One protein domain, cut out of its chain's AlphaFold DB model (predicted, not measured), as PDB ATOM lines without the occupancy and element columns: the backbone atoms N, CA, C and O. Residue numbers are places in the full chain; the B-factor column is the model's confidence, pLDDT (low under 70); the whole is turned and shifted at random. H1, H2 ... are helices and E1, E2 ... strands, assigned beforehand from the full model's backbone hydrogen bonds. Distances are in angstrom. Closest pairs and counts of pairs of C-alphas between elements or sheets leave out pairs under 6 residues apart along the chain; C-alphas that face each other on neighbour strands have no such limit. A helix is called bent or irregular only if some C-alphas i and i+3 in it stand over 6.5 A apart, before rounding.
ATOM      1  N   ASP A  15     112.883 200.408 154.976       95.56
ATOM      2  CA  ASP A  15     114.235 200.529 155.525       95.56
ATOM      3  C   ASP A  15     115.095 199.270 155.304       95.56
ATOM      4  O   ASP A  15     116.309 199.358 155.120       95.56
ATOM      5  N   ASN A  16     114.462 198.098 155.238       94.88
ATOM      6  CA  ASN A  16     115.115 196.799 155.090       94.88
ATOM      7  C   ASN A  16     115.203 196.305 153.641       94.88
ATOM      8  O   ASN A  16     115.806 195.269 153.368       94.88
ATOM      9  N   VAL A  17     114.648 197.038 152.675       91.25
ATOM     10  CA  VAL A  17     114.625 196.613 151.265       91.25
ATOM     11  C   VAL A  17     116.041 196.370 150.728       91.25
ATOM     12  O   VAL A  17     116.310 195.338 150.112       91.25
ATOM     13  N   LYS A  18     116.987 197.270 151.026       91.06
ATOM     14  CA  LYS A  18     118.384 197.144 150.572       91.06
ATOM     15  C   LYS A  18     119.096 195.928 151.177       91.06
ATOM     16  O   LYS A  18     119.825 195.234 150.467       91.06
ATOM     17  N   SER A  19     118.890 195.661 152.469       93.44
ATOM     18  CA  SER A  19     119.524 194.537 153.173       93.44
ATOM     19  C   SER A  19     118.938 193.191 152.747       93.44
ATOM     20  O   SER A  19     119.656 192.197 152.672       93.44
ATOM     21  N   VAL A  20     117.650 193.161 152.407       93.06
ATOM     22  CA  VAL A  20     116.992 191.979 151.850       93.06
ATOM     23  C   VAL A  20     117.490 191.713 150.431       93.06
ATOM     24  O   VAL A  20     117.909 190.596 150.131       93.06
ATOM     25  N   PHE A  21     117.564 192.733 149.572       92.38
ATOM     26  CA  PHE A  21     118.067 192.539 148.209       92.38
ATOM     27  C   PHE A  21     119.533 192.132 148.135       92.38
ATOM     28  O   PHE A  21     119.876 191.367 147.240       92.38
ATOM     29  N   SER A  22     120.384 192.538 149.081       93.44
ATOM     30  CA  SER A  22     121.780 192.078 149.133       93.44
ATOM     31  C   SER A  22     121.934 190.570 149.396       93.44
ATOM     32  O   SER A  22     123.032 190.019 149.272       93.44
ATOM     33  N   ARG A  23     120.840 189.877 149.742       94.38
ATOM     34  CA  ARG A  23     120.786 188.414 149.852       94.38
ATOM     35  C   ARG A  23     120.292 187.717 148.583       94.38
ATOM     36  O   ARG A  23     120.394 186.498 148.508       94.38
ATOM     37  N   SER A  24     119.798 188.450 147.584       95.25
ATOM     38  CA  SER A  24     119.319 187.862 146.329       95.25
ATOM     39  C   SER A  24     120.455 187.158 145.581       95.25
ATOM     40  O   SER A  24     121.507 187.749 145.335       95.25
ATOM     41  N   GLY A  25     120.236 185.899 145.212       92.12
ATOM     42  CA  GLY A  25     121.222 184.992 144.630       92.12
ATOM     43  C   GLY A  25     121.909 184.067 145.630       92.12
ATOM     44  O   GLY A  25     122.523 183.087 145.213       92.12
ATOM     45  N   LYS A  26     121.811 184.338 146.939       90.81
ATOM     46  CA  LYS A  26     122.389 183.470 147.972       90.81
ATOM     47  C   LYS A  26     121.470 182.278 148.204       90.81
ATOM     48  O   LYS A  26     120.254 182.433 148.232       90.81
ATOM     49  N   GLU A  27     122.065 181.094 148.338       87.69
ATOM     50  CA  GLU A  27     121.340 179.841 148.614       87.69
ATOM     51  C   GLU A  27     120.249 179.514 147.571       87.69
ATOM     52  O   GLU A  27     119.297 178.796 147.852       87.69
ATOM     53  N   GLY A  28     120.375 180.046 146.346       87.50
ATOM     54  CA  GLY A  28     119.378 179.866 145.285       87.50
ATOM     55  C   GLY A  28     118.091 180.679 145.477       87.50
ATOM     56  O   GLY A  28     117.121 180.458 144.754       87.50
ATOM     57  N   ILE A  29     118.066 181.627 146.418       91.44
ATOM     58  CA  ILE A  29     116.913 182.493 146.669       91.44
ATOM     59  C   ILE A  29     117.046 183.761 145.833       91.44
ATOM     60  O   ILE A  29     117.995 184.524 145.993       91.44
ATOM     61  N   PHE A  30     116.063 184.032 144.979       94.25
ATOM     62  CA  PHE A  30     116.019 185.244 144.165       94.25
ATOM     63  C   PHE A  30     114.855 186.117 144.590       94.25
ATOM     64  O   PHE A  30     113.724 185.660 144.735       94.25
ATOM     65  N   LEU A  31     115.141 187.397 144.768       93.75
ATOM     66  CA  LEU A  31     114.166 188.374 145.219       93.75
ATOM     67  C   LEU A  31     113.877 189.326 144.064       93.75
ATOM     68  O   LEU A  31     114.766 189.634 143.270       93.75
ATOM     69  N   SER A  32     112.650 189.834 143.972       91.56
ATOM     70  CA  SER A  32     112.267 190.892 143.029       91.56
ATOM     71  C   SER A  32     111.197 191.787 143.644       91.56
ATOM     72  O   SER A  32     110.370 191.308 144.416       91.56
ATOM     73  N   GLU A  33     111.241 193.085 143.345       90.94
ATOM     74  CA  GLU A  33     110.140 193.980 143.710       90.94
ATOM     75  C   GLU A  33     108.951 193.701 142.796       90.94
ATOM     76  O   GLU A  33     109.118 193.390 141.608       90.94
ATOM     77  N   LEU A  34     107.738 193.824 143.336       87.75
ATOM     78  CA  LEU A  34     106.553 193.742 142.500       87.75
ATOM     79  C   LEU A  34     106.528 194.944 141.562       87.75
ATOM     80  O   LEU A  34     106.866 196.060 141.937       87.75
ATOM     81  N   ALA A  35     106.035 194.731 140.343       80.12
ATOM     82  CA  ALA A  35     105.999 195.768 139.311       80.12
ATOM     83  C   ALA A  35     105.201 197.032 139.696       80.12
ATOM     84  O   ALA A  35     105.307 198.036 139.005       80.12
ATOM     85  N   LYS A  36     104.374 196.958 140.745       84.62
ATOM     86  CA  LYS A  36     103.590 198.077 141.283       84.62
ATOM     87  C   LYS A  36     104.346 198.916 142.322       84.62
ATOM     88  O   LYS A  36     103.927 200.034 142.584       84.62
ATOM     89  N   ASP A  37     105.408 198.373 142.918       82.19
ATOM     90  CA  ASP A  37     106.073 198.974 144.078       82.19
ATOM     91  C   ASP A  37     107.272 199.847 143.670       82.19
ATOM     92  O   ASP A  37     107.730 200.671 144.458       82.19
ATOM     93  N   GLY A  38     107.757 199.719 142.432       78.06
ATOM     94  CA  GLY A  38     108.881 200.513 141.955       78.06
ATOM     95  C   GLY A  38     109.274 200.247 140.502       78.06
ATOM     96  O   GLY A  38     108.790 199.299 139.867       78.06
ATOM     97  N   PRO A  39     110.158 201.094 139.944       79.31
ATOM     98  CA  PRO A  39     110.782 200.825 138.660       79.31
ATOM     99  C   PRO A  39     111.587 199.526 138.742       79.31
ATOM    100  O   PRO A  39     112.265 199.251 139.731       79.31
ATOM    101  N   ARG A  40     111.540 198.712 137.682       81.12
ATOM    102  CA  ARG A  40     112.320 197.470 137.650       81.12
ATOM    103  C   ARG A  40     113.811 197.801 137.739       81.12
ATOM    104  O   ARG A  40     114.269 198.652 136.972       81.12
ATOM    105  N   PRO A  41     114.574 197.112 138.606       86.12
ATOM    106  CA  PRO A  41     116.009 197.310 138.665       86.12
ATOM    107  C   PRO A  41     116.625 196.962 137.311       86.12
ATOM    108  O   PRO A  41     116.165 196.051 136.614       86.12
ATOM    109  N   GLN A  42     117.679 197.682 136.950       86.81
ATOM    110  CA  GLN A  42     118.473 197.336 135.783       86.81
ATOM    111  C   GLN A  42     119.203 196.025 136.063       86.81
ATOM    112  O   GLN A  42     119.829 195.861 137.110       86.81
ATOM    113  N   VAL A  43     119.082 195.075 135.140       91.75
ATOM    114  CA  VAL A  43     119.703 193.756 135.257       91.75
ATOM    115  C   VAL A  43     120.539 193.506 134.023       91.75
ATOM    116  O   VAL A  43     120.027 193.547 132.900       91.75
ATOM    117  N   GLU A  44     121.806 193.188 134.246       92.19
ATOM    118  CA  GLU A  44     122.653 192.633 133.215       92.19
ATOM    119  C   GLU A  44     122.508 191.110 133.198       92.19
ATOM    120  O   GLU A  44     122.900 190.414 134.135       92.19
ATOM    121  N   TRP A  45     121.906 190.584 132.130       93.44
ATOM    122  CA  TRP A  45     121.727 189.143 131.955       93.44
ATOM    123  C   TRP A  45     123.027 188.501 131.482       93.44
ATOM    124  O   TRP A  45     123.641 188.965 130.512       93.44
ATOM    125  N   VAL A  46     123.412 187.426 132.166       94.31
ATOM    126  CA  VAL A  46     124.620 186.654 131.896       94.31
ATOM    127  C   VAL A  46     124.293 185.575 130.879       94.31
ATOM    128  O   VAL A  46     123.360 184.801 131.070       94.31
ATOM    129  N   GLU A  47     125.069 185.497 129.805       93.56
ATOM    130  CA  GLU A  47     124.955 184.401 128.846       93.56
ATOM    131  C   GLU A  47     125.461 183.093 129.453       93.56
ATOM    132  O   GLU A  47     126.544 183.061 130.040       93.56
ATOM    133  N   ALA A  48     124.654 182.033 129.343       91.19
ATOM    134  CA  ALA A  48     125.006 180.718 129.869       91.19
ATOM    135  C   ALA A  48     126.114 180.048 129.044       91.19
ATOM    136  O   ALA A  48     126.952 179.349 129.600       91.19
ATOM    137  N   GLY A  49     126.153 180.273 127.726       90.81
ATOM    138  CA  GLY A  49     127.060 179.538 126.842       90.81
ATOM    139  C   GLY A  49     126.828 178.031 126.974       90.81
ATOM    140  O   GLY A  49     125.701 177.565 126.820       90.81
ATOM    141  N   GLU A  50     127.883 177.289 127.308       90.38
ATOM    142  CA  GLU A  50     127.837 175.833 127.507       90.38
ATOM    143  C   GLU A  50     127.533 175.412 128.956       90.38
ATOM    144  O   GLU A  50     127.290 174.233 129.219       90.38
ATOM    145  N   VAL A  51     127.538 176.342 129.922       88.88
ATOM    146  CA  VAL A  51     127.300 175.984 131.327       88.88
ATOM    147  C   VAL A  51     125.809 175.837 131.624       88.88
ATOM    148  O   VAL A  51     124.988 176.666 131.241       88.88
ATOM    149  N   VAL A  52     125.453 174.788 132.368       85.31
ATOM    150  CA  VAL A  52     124.065 174.476 132.741       85.31
ATOM    151  C   VAL A  52     123.904 174.288 134.251       85.31
ATOM    152  O   VAL A  52     124.846 173.924 134.959       85.31
ATOM    153  N   GLY A  53     122.693 174.541 134.753       82.94
ATOM    154  CA  GLY A  53     122.313 174.290 136.146       82.94
ATOM    155  C   GLY A  53     123.177 175.055 137.167       82.94
ATOM    156  O   GLY A  53     123.424 176.251 136.986       82.94
ATOM    157  N   PRO A  54     123.677 174.400 138.237       86.69
ATOM    158  CA  PRO A  54     124.462 175.064 139.287       86.69
ATOM    159  C   PRO A  54     125.734 175.767 138.790       86.69
ATOM    160  O   PRO A  54     126.154 176.770 139.369       86.69
ATOM    161  N   ALA A  55     126.344 175.278 137.703       88.56
ATOM    162  CA  ALA A  55     127.520 175.910 137.108       88.56
ATOM    163  C   ALA A  55     127.186 177.287 136.511       88.56
ATOM    164  O   ALA A  55     127.971 178.226 136.650       88.56
ATOM    165  N   TYR A  56     125.996 177.433 135.920       92.44
ATOM    166  CA  TYR A  56     125.523 178.708 135.390       92.44
ATOM    167  C   TYR A  56     125.247 179.724 136.508       92.44
ATOM    168  O   TYR A  56     125.641 180.887 136.398       92.44
ATOM    169  N   LEU A  57     124.686 179.281 137.639       91.94
ATOM    170  CA  LEU A  57     124.539 180.130 138.826       91.94
ATOM    171  C   LEU A  57     125.900 180.585 139.378       91.94
ATOM    172  O   LEU A  57     126.077 181.760 139.706       91.94
ATOM    173  N   LYS A  58     126.886 179.682 139.447       92.69
ATOM    174  CA  LYS A  58     128.246 180.021 139.888       92.69
ATOM    175  C   LYS A  58     128.903 181.037 138.950       92.69
ATOM    176  O   LYS A  58     129.486 182.004 139.431       92.69
ATOM    177  N   LEU A  59     128.750 180.867 137.635       94.38
ATOM    178  CA  LEU A  59     129.221 181.830 136.637       94.38
ATOM    179  C   LEU A  59     128.591 183.213 136.849       94.38
ATOM    180  O   LEU A  59     129.305 184.214 136.877       94.38
ATOM    181  N   ALA A  60     127.268 183.270 137.032       95.44
ATOM    182  CA  ALA A  60     126.568 184.524 137.292       95.44
ATOM    183  C   ALA A  60     127.025 185.177 138.607       95.44
ATOM    184  O   ALA A  60     127.207 186.387 138.652       95.44
ATOM    185  N   THR A  61     127.278 184.377 139.646       94.88
ATOM    186  CA  THR A  61     127.786 184.849 140.945       94.88
ATOM    187  C   THR A  61     129.182 185.459 140.826       94.88
ATOM    188  O   THR A  61     129.437 186.507 141.412       94.88
ATOM    189  N   ILE A  62     130.074 184.832 140.050       95.19
ATOM    190  CA  ILE A  62     131.428 185.351 139.800       95.19
ATOM    191  C   ILE A  62     131.347 186.688 139.058       95.19
ATOM    192  O   ILE A  62     131.947 187.660 139.502       95.19
ATOM    193  N   LYS A  63     130.553 186.762 137.979       95.38
ATOM    194  CA  LYS A  63     130.379 187.998 137.193       95.38
ATOM    195  C   LYS A  63     129.691 189.125 137.957       95.38
ATOM    196  O   LYS A  63     129.851 190.282 137.596       95.38
ATOM    197  N   ALA A  64     128.907 188.794 138.978       95.06
ATOM    198  CA  ALA A  64     128.223 189.791 139.782       95.06
ATOM    199  C   ALA A  64     129.168 190.564 140.711       95.06
ATOM    200  O   ALA A  64     128.783 191.636 141.163       95.06
ATOM    201  N   GLU A  65     130.351 190.032 141.045       94.75
ATOM    202  CA  GLU A  65     131.328 190.684 141.938       94.75
ATOM    203  C   GLU A  65     130.707 191.201 143.257       94.75
ATOM    204  O   GLU A  65     131.050 192.255 143.786       94.75
ATOM    205  N   GLY A  66     129.746 190.444 143.802       92.44
ATOM    206  CA  GLY A  66     129.013 190.795 145.024       92.44
ATOM    207  C   GLY A  66     127.720 191.589 144.807       92.44
ATOM    208  O   GLY A  66     126.977 191.807 145.768       92.44
ATOM    209  N   ALA A  67     127.397 191.974 143.571       95.06
ATOM    210  CA  ALA A  67     126.104 192.552 143.234       95.06
ATOM    211  C   ALA A  67     124.959 191.535 143.443       95.06
ATOM    212  O   ALA A  67     125.131 190.335 143.213       95.06
ATOM    213  N   PRO A  68     123.759 191.991 143.850       96.00
ATOM    214  CA  PRO A  68     122.592 191.125 143.968       96.00
ATOM    215  C   PRO A  68     122.244 190.433 142.650       96.00
ATOM    216  O   PRO A  68     122.112 191.097 141.616       96.00
ATOM    217  N   LEU A  69     122.000 189.122 142.686       96.69
ATOM    218  CA  LEU A  69     121.543 188.406 141.496       96.69
ATOM    219  C   LEU A  69     120.056 188.644 141.238       96.69
ATOM    220  O   LEU A  69     119.253 188.885 142.144       96.69
ATOM    221  N   ALA A  70     119.681 188.538 139.974       95.44
ATOM    222  CA  ALA A  70     118.318 188.530 139.488       95.44
ATOM    223  C   ALA A  70     118.074 187.257 138.679       95.44
ATOM    224  O   ALA A  70     118.969 186.725 138.021       95.44
ATOM    225  N   PHE A  71     116.833 186.794 138.721       93.56
ATOM    226  CA  PHE A  71     116.385 185.615 138.005       93.56
ATOM    227  C   PHE A  71     115.186 185.968 137.130       93.56
ATOM    228  O   PHE A  71     114.325 186.758 137.531       93.56
ATOM    229  N   ARG A  72     115.117 185.372 135.940       91.00
ATOM    230  CA  ARG A  72     113.924 185.384 135.094       91.00
ATOM    231  C   ARG A  72     113.607 183.985 134.601       91.00
ATOM    232  O   ARG A  72     114.498 183.192 134.318       91.00
ATOM    233  N   ARG A  73     112.313 183.720 134.434       87.19
ATOM    234  CA  ARG A  73     111.844 182.493 133.793       87.19
ATOM    235  C   ARG A  73     112.016 182.592 132.279       87.19
ATOM    236  O   ARG A  73     111.599 183.578 131.675       87.19
ATOM    237  N   GLY A  74     112.537 181.520 131.690       78.81
ATOM    238  CA  GLY A  74     112.605 181.339 130.243       78.81
ATOM    239  C   GLY A  74     113.796 182.026 129.568       78.81
ATOM    240  O   GLY A  74     114.355 183.003 130.063       78.81
ATOM    241  N   GLY A  75     114.157 181.489 128.400       68.31
ATOM    242  CA  GLY A  75     115.320 181.908 127.615       68.31
ATOM    243  C   GLY A  75     116.631 181.311 128.136       68.31
ATOM    244  O   GLY A  75     116.777 181.062 129.327       68.31
ATOM    245  N   GLY A  76     117.616 181.106 127.256       82.19
ATOM    246  CA  GLY A  76     118.951 180.582 127.612       82.19
ATOM    247  C   GLY A  76     119.799 181.508 128.502       82.19
ATOM    248  O   GLY A  76     121.005 181.331 128.612       82.19
ATOM    249  N   THR A  77     119.185 182.532 129.100       91.50
ATOM    250  CA  THR A  77     119.826 183.561 129.925       91.50
ATOM    251  C   THR A  77     118.956 183.878 131.144       91.50
ATOM    252  O   THR A  77     118.337 184.942 131.234       91.50
ATOM    253  N   ALA A  78     118.843 182.909 132.051       92.50
ATOM    254  CA  ALA A  78     117.963 182.967 133.218       92.50
ATOM    255  C   ALA A  78     118.531 183.782 134.394       92.50
ATOM    256  O   ALA A  78     117.757 184.352 135.164       92.50
ATOM    257  N   PHE A  79     119.859 183.875 134.523       94.69
ATOM    258  CA  PHE A  79     120.521 184.613 135.599       94.69
ATOM    259  C   PHE A  79     121.122 185.923 135.100       94.69
ATOM    260  O   PHE A  79     121.676 186.020 134.003       94.69
ATOM    261  N   GLY A  80     121.020 186.942 135.939       95.06
ATOM    262  CA  GLY A  80     121.673 188.225 135.751       95.06
ATOM    263  C   GLY A  80     122.077 188.819 137.088       95.06
ATOM    264  O   GLY A  80     121.744 188.279 138.142       95.06
ATOM    265  N   PHE A  81     122.772 189.942 137.055       94.94
ATOM    266  CA  PHE A  81     123.107 190.708 138.249       94.94
ATOM    267  C   PHE A  81     122.574 192.128 138.119       94.94
ATOM    268  O   PHE A  81     122.418 192.668 137.022       94.94
ATOM    269  N   ARG A  82     122.195 192.707 139.255       93.19
ATOM    270  CA  ARG A  82     121.588 194.032 139.294       93.19
ATOM    271  C   ARG A  82     122.662 195.098 139.209       93.19
ATOM    272  O   ARG A  82     123.600 195.096 140.001       93.19
ATOM    273  N   LEU A  83     122.471 196.031 138.290       90.88
ATOM    274  CA  LEU A  83     123.332 197.192 138.162       90.88
ATOM    275  C   LEU A  83     122.856 198.298 139.120       90.88
ATOM    276  O   LEU A  83     121.644 198.500 139.274       90.88
TER     277      LEU A  83
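This is residues 15 to 83 of the 477 residues of the protein "Hypothetical protein" of Symbiodinium natans (UniProt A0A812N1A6). A small sheet of three short strands, E1, E3 and E2, has the helix H2 packed along one face, while the short helix H1 lies off the sheet toward one end of an elongated whole. A long stretch with no named element, residues 22 to 42, joins H1 to E1, and its residues 34 to 39 stick out as a free loop. The printed part has 69 residues, with two named helices and three named strands in the order H1, E1, H2, E2, E3; the sheet's order is E1, E3, E2, all antiparallel. The class is mixed, helices and strands, with under half of the residues in named elements. The whole is compact by its radius of gyration of the C-alphas, 11.9 A, and its C-alphas span 39 by 21 by 18 A.

In the sheet, E3, residues 79 to 82, is the inner strand, between the edge strands E1, residues 43 to 45, and E2, residues 69 to 71. E1 and E3 are antiparallel at 150 degrees between their directions, with N 44 and O 81 within hydrogen-bond range at 2.9 A. E2 and E3 form a hairpin, antiparallel at 133 degrees, with N 70 and O 80 within hydrogen-bond range at 2.8 A. H2, residues 54 to 64, is on the sheet at a height over the sheet of 9.4 A. Its closest C-alphas to E3 are those of Ala 64 and Phe 81, 5.4 A apart. It lies over E3 and only just over E2, where 3 of its C-alphas fall, and it runs along the strands, at 20 degrees to E3 on the local plane. These two layers, a helix on one face of a sheet, include a split strand-helix-strand unit: E1, H2 and E2, two strands running the same way with E3 between them, joined by a right-handed crossover. H1, residues 15 to 21, is not on the sheet and is apart from H2, E2 and E3. Every O i to N i+4 pair in H2 is within hydrogen-bond range, against 2 of 3 in H1.

E3 is 10.2 A from first to last C-alpha and ends with C-alpha 82 at (121.588, 194.032, 139.294). H2 measures 15.2 A and begins with C-alpha 54 at (124.462, 175.064, 139.287). H1 measures 11.5 A, begins with C-alpha 15 at (114.235, 200.529, 155.525), and is irregular: C-alphas 15 and 18 are 7.3 A apart.

The two C-alphas farthest apart are those of Asp 15 and Glu 50, 39.7 A. The printed part has no cut. The link H1 to E1 is long, 21 residues, and the link H2 to E2 is tight. The mean pLDDT of the printed part is 90.5, and residue 75 is under 70.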